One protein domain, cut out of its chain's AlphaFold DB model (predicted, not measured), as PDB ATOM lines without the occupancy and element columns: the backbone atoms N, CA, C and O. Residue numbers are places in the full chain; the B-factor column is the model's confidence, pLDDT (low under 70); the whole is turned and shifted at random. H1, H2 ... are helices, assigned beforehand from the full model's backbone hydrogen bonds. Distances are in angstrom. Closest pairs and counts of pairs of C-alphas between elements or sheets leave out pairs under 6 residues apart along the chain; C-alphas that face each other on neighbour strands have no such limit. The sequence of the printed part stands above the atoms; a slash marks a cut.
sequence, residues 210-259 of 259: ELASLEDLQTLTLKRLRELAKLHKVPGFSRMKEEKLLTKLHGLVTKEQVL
ATOM      1  N   GLU A 210     -19.989   6.434  35.720       76.38
ATOM      2  CA  GLU A 210     -18.756   5.718  35.434       76.38
ATOM      3  C   GLU A 210     -17.569   6.653  35.678       76.38
ATOM      4  O   GLU A 210     -17.493   7.758  35.130       76.38
ATOM      5  N   LEU A 211     -16.661   6.235  36.559       81.56
ATOM      6  CA  LEU A 211     -15.463   7.003  36.874       81.56
ATOM      7  C   LEU A 211     -14.515   6.943  35.677       81.56
ATOM      8  O   LEU A 211     -14.325   5.888  35.072       81.56
ATOM      9  N   ALA A 212     -13.931   8.084  35.332       80.94
ATOM     10  CA  ALA A 212     -12.987   8.160  34.233       80.94
ATOM     11  C   ALA A 212     -11.694   7.406  34.575       80.94
ATOM     12  O   ALA A 212     -11.174   7.525  35.695       80.94
ATOM     13  N   SER A 213     -11.191   6.623  33.614       82.69
ATOM     14  CA  SER A 213      -9.958   5.856  33.785       82.69
ATOM     15  C   SER A 213      -8.737   6.776  33.727       82.69
ATOM     16  O   SER A 213      -8.802   7.936  33.311       82.69
ATOM     17  N   LEU A 214      -7.580   6.268  34.158       83.75
ATOM     18  CA  LEU A 214      -6.336   7.026  34.040       83.75
ATOM     19  C   LEU A 214      -6.002   7.325  32.569       83.75
ATOM     20  O   LEU A 214      -5.482   8.401  32.280       83.75
ATOM     21  N   GLU A 215      -6.320   6.394  31.660       84.00
ATOM     22  CA  GLU A 215      -6.088   6.564  30.223       84.00
ATOM     23  C   GLU A 215      -6.928   7.721  29.674       84.00
ATOM     24  O   GLU A 215      -6.387   8.604  29.006       84.00
ATOM     25  N   ASP A 216      -8.214   7.769  30.042       83.94
ATOM     26  CA  ASP A 216      -9.149   8.822  29.643       83.94
ATOM     27  C   ASP A 216      -8.619  10.205  30.054       83.94
ATOM     28  O   ASP A 216      -8.570  11.140  29.253       83.94
ATOM     29  N   LEU A 217      -8.136  10.332  31.295       84.38
ATOM     30  CA  LEU A 217      -7.569  11.582  31.806       84.38
ATOM     31  C   LEU A 217      -6.239  11.954  31.140       84.38
ATOM     32  O   LEU A 217      -5.942  13.141  31.013       84.38
ATOM     33  N   GLN A 218      -5.434  10.974  30.731       86.44
ATOM     34  CA  GLN A 218      -4.135  11.209  30.096       86.44
ATOM     35  C   GLN A 218      -4.268  11.761  28.669       86.44
ATOM     36  O   GLN A 218      -3.347  12.404  28.171       86.44
ATOM     37  N   THR A 219      -5.421  11.571  28.019       87.12
ATOM     38  CA  THR A 219      -5.710  12.201  26.718       87.12
ATOM     39  C   THR A 219      -6.001  13.706  26.822       87.12
ATOM     40  O   THR A 219      -5.945  14.426  25.823       87.12
ATOM     41  N   LEU A 220      -6.293  14.212  28.027       86.25
ATOM     42  CA  LEU A 220      -6.664  15.605  28.249       86.25
ATOM     43  C   LEU A 220      -5.449  16.528  28.364       86.25
ATOM     44  O   LEU A 220      -4.459  16.244  29.027       86.25
ATOM     45  N   THR A 221      -5.582  17.740  27.821       90.50
ATOM     46  CA  THR A 221      -4.573  18.790  28.025       90.50
ATOM     47  C   THR A 221      -4.501  19.239  29.491       90.50
ATOM     48  O   THR A 221      -5.515  19.325  30.190       90.50
ATOM     49  N   LEU A 222      -3.317  19.675  29.941       90.19
ATOM     50  CA  LEU A 222      -3.092  20.233  31.285       90.19
ATOM     51  C   LEU A 222      -4.098  21.338  31.671       90.19
ATOM     52  O   LEU A 222      -4.478  21.469  32.837       90.19
ATOM     53  N   LYS A 223      -4.553  22.138  30.699       91.94
ATOM     54  CA  LYS A 223      -5.587  23.158  30.922       91.94
ATOM     55  C   LYS A 223      -6.912  22.522  31.360       91.94
ATOM     56  O   LYS A 223      -7.479  22.970  32.354       91.94
ATOM     57  N   ARG A 224      -7.373  21.473  30.667       91.56
ATOM     58  CA  ARG A 224      -8.605  20.746  31.013       91.56
ATOM     59  C   ARG A 224      -8.486  20.012  32.338       91.56
ATOM     60  O   ARG A 224      -9.373  20.143  33.175       91.56
ATOM     61  N   LEU A 225      -7.348  19.374  32.599       91.25
ATOM     62  CA  LEU A 225      -7.076  18.751  33.897       91.25
ATOM     63  C   LEU A 225      -7.168  19.763  35.050       91.25
ATOM     64  O   LEU A 225      -7.751  19.480  36.093       91.25
ATOM     65  N   ARG A 226      -6.664  20.991  34.870       92.44
ATOM     66  CA  ARG A 226      -6.804  22.055  35.881       92.44
ATOM     67  C   ARG A 226      -8.241  22.540  36.055       92.44
ATOM     68  O   ARG A 226      -8.612  22.890  37.173       92.44
ATOM     69  N   GLU A 227      -9.037  22.589  34.992       93.31
ATOM     70  CA  GLU A 227     -10.459  22.945  35.076       93.31
ATOM     71  C   GLU A 227     -11.256  21.885  35.841       93.31
ATOM     72  O   GLU A 227     -11.995  22.237  36.762       93.31
ATOM     73  N   LEU A 228     -11.023  20.603  35.555       91.69
ATOM     74  CA  LEU A 228     -11.599  19.488  36.309       91.69
ATOM     75  C   LEU A 228     -11.164  19.530  37.780       91.69
ATOM     76  O   LEU A 228     -11.982  19.409  38.690       91.69
ATOM     77  N   ALA A 229      -9.890  19.814  38.043       92.81
ATOM     78  CA  ALA A 229      -9.373  19.952  39.402       92.81
ATOM     79  C   ALA A 229      -9.958  21.153  40.150       92.81
ATOM     80  O   ALA A 229     -10.177  21.083  41.358       92.81
ATOM     81  N   LYS A 230     -10.264  22.241  39.440       93.62
ATOM     82  CA  LYS A 230     -10.985  23.387  39.995       93.62
ATOM     83  C   LYS A 230     -12.432  23.021  40.335       93.62
ATOM     84  O   LYS A 230     -12.898  23.410  41.406       93.62
ATOM     85  N   LEU A 231     -13.115  22.278  39.460       91.88
ATOM     86  CA  LEU A 231     -14.491  21.813  39.663       91.88
ATOM     87  C   LEU A 231     -14.598  20.931  40.914       91.88
ATOM     88  O   LEU A 231     -15.420  21.193  41.790       91.88
ATOM     89  N   HIS A 232     -13.679  19.975  41.050       91.06
ATOM     90  CA  HIS A 232     -13.589  19.050  42.186       91.06
ATOM     91  C   HIS A 232     -12.867  19.624  43.414       91.06
ATOM     92  O   HIS A 232     -12.614  18.916  44.386       91.06
ATOM     93  N   LYS A 233     -12.532  20.921  43.396       93.38
ATOM     94  CA  LYS A 233     -11.871  21.643  44.498       93.38
ATOM     95  C   LYS A 233     -10.579  20.974  44.991       93.38
ATOM     96  O   LYS A 233     -10.266  21.018  46.182       93.38
ATOM     97  N   VAL A 234      -9.796  20.398  44.077       92.88
ATOM     98  CA  VAL A 234      -8.508  19.767  44.388       92.88
ATOM     99  C   VAL A 234      -7.536  20.834  44.912       92.88
ATOM    100  O   VAL A 234      -7.208  21.786  44.201       92.88
ATOM    101  N   PRO A 235      -7.029  20.722  46.150       91.06
ATOM    102  CA  PRO A 235      -6.165  21.741  46.730       91.06
ATOM    103  C   PRO A 235      -4.812  21.801  46.015       91.06
ATOM    104  O   PRO A 235      -4.176  20.784  45.737       91.06
ATOM    105  N   GLY A 236      -4.344  23.018  45.736       91.88
ATOM    106  CA  GLY A 236      -3.045  23.235  45.096       91.88
ATOM    107  C   GLY A 236      -2.985  22.847  43.614       91.88
ATOM    108  O   GLY A 236      -1.885  22.827  43.060       91.88
ATOM    109  N   PHE A 237      -4.127  22.598  42.956       92.69
ATOM    110  CA  PHE A 237      -4.189  22.144  41.560       92.69
ATOM    111  C   PHE A 237      -3.415  23.035  40.573       92.69
ATOM    112  O   PHE A 237      -2.787  22.541  39.643       92.69
ATOM    113  N   SER A 238      -3.384  24.354  40.803       91.12
ATOM    114  CA  SER A 238      -2.694  25.305  39.919       91.12
ATOM    115  C   SER A 238      -1.170  25.138  39.893       91.12
ATOM    116  O   SER A 238      -0.538  25.545  38.920       91.12
ATOM    117  N   ARG A 239      -0.572  24.595  40.961       92.25
ATOM    118  CA  ARG A 239       0.883  24.391  41.092       92.25
ATOM    119  C   ARG A 239       1.281  22.926  40.884       92.25
ATOM    120  O   ARG A 239       2.454  22.588  41.002       92.25
ATOM    121  N   MET A 240       0.304  22.060  40.639       91.56
ATOM    122  CA  MET A 240       0.474  20.617  40.555       91.56
ATOM    123  C   MET A 240       0.866  20.215  39.124       91.56
ATOM    124  O   MET A 240       0.384  20.809  38.155       91.56
ATOM    125  N   LYS A 241       1.781  19.245  39.001       92.88
ATOM    126  CA  LYS A 241       2.167  18.644  37.716       92.88
ATOM    127  C   LYS A 241       1.049  17.746  37.189       92.88
ATOM    128  O   LYS A 241       0.236  17.269  37.979       92.88
ATOM    129  N   GLU A 242       1.055  17.504  35.883       90.31
ATOM    130  CA  GLU A 242       0.060  16.701  35.165       90.31
ATOM    131  C   GLU A 242      -0.176  15.338  35.824       90.31
ATOM    132  O   GLU A 242      -1.252  15.099  36.355       90.31
ATOM    133  N   GLU A 243       0.867  14.519  35.944       91.06
ATOM    134  CA  GLU A 243       0.877  13.216  36.631       91.06
ATOM    135  C   GLU A 243       0.175  13.216  38.007       91.06
ATOM    136  O   GLU A 243      -0.562  12.300  38.383       91.06
ATOM    137  N   LYS A 244       0.361  14.294  38.772       91.75
ATOM    138  CA  LYS A 244      -0.203  14.440  40.113       91.75
ATOM    139  C   LYS A 244      -1.646  14.951  40.081       91.75
ATOM    140  O   LYS A 244      -2.401  14.665  41.005       91.75
ATOM    141  N   LEU A 245      -2.040  15.671  39.029       92.44
ATOM    142  CA  LEU A 245      -3.440  15.987  38.749       92.44
ATOM    143  C   LEU A 245      -4.198  14.736  38.305       92.44
ATOM    144  O   LEU A 245      -5.271  14.505  38.846       92.44
ATOM    145  N   LEU A 246      -3.631  13.901  37.427       91.12
ATOM    146  CA  LEU A 246      -4.248  12.643  36.980       91.12
ATOM    147  C   LEU A 246      -4.590  11.755  38.172       91.12
ATOM    148  O   LEU A 246      -5.740  11.395  38.367       91.12
ATOM    149  N   THR A 247      -3.611  11.483  39.035       89.88
ATOM    150  CA  THR A 247      -3.823  10.647  40.231       89.88
ATOM    151  C   THR A 247      -4.809  11.243  41.234       89.88
ATOM    152  O   THR A 247      -5.442  10.500  41.978       89.88
ATOM    153  N   LYS A 248      -4.940  12.576  41.294       90.50
ATOM    154  CA  LYS A 248      -5.916  13.245  42.166       90.50
ATOM    155  C   LYS A 248      -7.317  13.274  41.578       90.50
ATOM    156  O   LYS A 248      -8.262  13.261  42.352       90.50
ATOM    157  N   LEU A 249      -7.436  13.362  40.259       90.12
ATOM    158  CA  LEU A 249      -8.699  13.395  39.526       90.12
ATOM    159  C   LEU A 249      -9.241  11.996  39.235       90.12
ATOM    160  O   LEU A 249     -10.451  11.834  39.090       90.12
ATOM    161  N   HIS A 250      -8.363  10.996  39.195       87.12
ATOM    162  CA  HIS A 250      -8.718   9.592  39.100       87.12
ATOM    163  C   HIS A 250      -9.632   9.209  40.270       87.12
ATOM    164  O   HIS A 250      -9.273   9.370  41.439       87.12
ATOM    165  N   GLY A 251     -10.834   8.739  39.943       81.81
ATOM    166  CA  GLY A 251     -11.878   8.417  40.916       81.81
ATOM    167  C   GLY A 251     -12.671   9.612  41.467       81.81
ATOM    168  O   GLY A 251     -13.545   9.408  42.303       81.81
ATOM    169  N   LEU A 252     -12.397  10.842  41.014       84.94
ATOM    170  CA  LEU A 252     -13.244  12.024  41.260       84.94
ATOM    171  C   LEU A 252     -14.022  12.434  40.007       84.94
ATOM    172  O   LEU A 252     -15.166  12.871  40.097       84.94
ATOM    173  N   VAL A 253     -13.383  12.323  38.845       85.81
ATOM    174  CA  VAL A 253     -13.945  12.716  37.552       85.81
ATOM    175  C   VAL A 253     -14.708  11.544  36.943       85.81
ATOM    176  O   VAL A 253     -14.255  10.402  37.004       85.81
ATOM    177  N   THR A 254     -15.864  11.833  36.352       85.69
ATOM    178  CA  THR A 254     -16.688  10.855  35.629       85.69
ATOM    179  C   THR A 254     -16.372  10.900  34.137       85.69
ATOM    180  O   THR A 254     -15.937  11.936  33.632       85.69
ATOM    181  N   LYS A 255     -16.601   9.804  33.406       81.00
ATOM    182  CA  LYS A 255     -16.361   9.749  31.951       81.00
ATOM    183  C   LYS A 255     -17.105  10.845  31.185       81.00
ATOM    184  O   LYS A 255     -16.554  11.442  30.268       81.00
ATOM    185  N   GLU A 256     -18.305  11.204  31.638       79.12
ATOM    186  CA  GLU A 256     -19.107  12.302  31.078       79.12
ATOM    187  C   GLU A 256     -18.428  13.678  31.159       79.12
ATOM    188  O   GLU A 256     -18.728  14.560  30.365       79.12
ATOM    189  N   GLN A 257     -17.526  13.884  32.124       79.69
ATOM    190  CA  GLN A 257     -16.797  15.144  32.299       79.69
ATOM    191  C   GLN A 257     -15.514  15.214  31.458       79.69
ATOM    192  O   GLN A 257     -14.890  16.275  31.397       79.69
ATOM    193  N   VAL A 258     -15.089  14.088  30.877       80.31
ATOM    194  CA  VAL A 258     -13.881  13.974  30.046       80.31
ATOM    195  C   VAL A 258     -14.186  14.198  28.557       80.31
ATOM    196  O   VAL A 258     -13.292  14.631  27.830       80.31
ATOM    197  N   LEU A 259     -15.435  13.968  28.132       69.62
ATOM    198  CA  LEU A 259     -15.972  14.248  26.788       69.62
ATOM    199  C   LEU A 259     -16.114  15.758  26.507       69.62
ATOM    200  O   LEU A 259     -15.832  16.164  25.356       69.62
TER     201      LEU A 259
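AT A GLANCE: This is residues 210 to 259 of the 259 residues of an uncharacterized protein of Sphaerospermopsis kisseleviana NIES-73 (UniProt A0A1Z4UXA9). Two helices, H2 and H3, stand side by side and run the same way, and the short helix H1 packs on H3 near H2, the three centres making a triangle. The link from H2 to H3, residues 232 to 241, loops back from the end of H2 to the start of H3 at one end of the longest axis; the first printed residues and the last stretch, residues 250 to 259, lie toward the other end. The printed part has 50 residues with three named helices, in the order H1, H2, H3, and no named strand. The class is all helix, although under half of the residues, 23 of 50, are in named elements. The whole is compact, with a radius of gyration of the C-alphas of 9.3 A and spans of 27 by 18 by 15 A.

IN THESE COORDINATES: The printed part begins at Glu 210, whose C-alpha is at (-18.756, 5.718, 35.434). H1 is residues 214 to 218, from C-alpha 214 at (-6.336, 7.026, 34.040), and measures 6.2 A from first to last C-alpha. A tight link of 3 residues follows. H2, residues 222 to 231, is the longest helix, at 14.2 A. A short link of 10 residues follows. H3, residues 242 to 249, measures 10.3 A and ends with C-alpha 249 at (-8.699, 13.395, 39.526). Residues 250 to 259 hold no named element.

HOW THE PARTS SIT: H1 touches H3, with 4 pairs of C-alphas within 8 A; the closest C-alphas are those of Leu 217 and Leu 246, 6.2 A apart. H1 and H2 are close but not clearly touching: the closest C-alphas, those of Leu 217 and Leu 225, are 7.5 A apart. H2 and H3 touch, with 9 pairs of C-alphas within 8 A. Their closest C-alphas are those of Leu 222 and Glu 242, 6.1 A apart. They run the same way at a shallow tilt of 27 degrees. The centres of H2 and H3 are 9.9 A apart, those of H1 and H3 9.6 A, and those of H1 and H2 13.1 A. In H1, H2 and H3 every backbone O i to N i+4 pair is within hydrogen-bond range.

THE WHOLE: The two C-alphas farthest apart are those of Glu 210 and Arg 239, at 27.7 A. The first and last printed C-alphas, those of Glu 210 and Leu 259, are 12.5 A apart, and Leu 259 is the chain's last residue. The printed part has no cut, and neither link between the named helices is long. The mean pLDDT of the printed part is 87.8, and residue 259 alone is under 70.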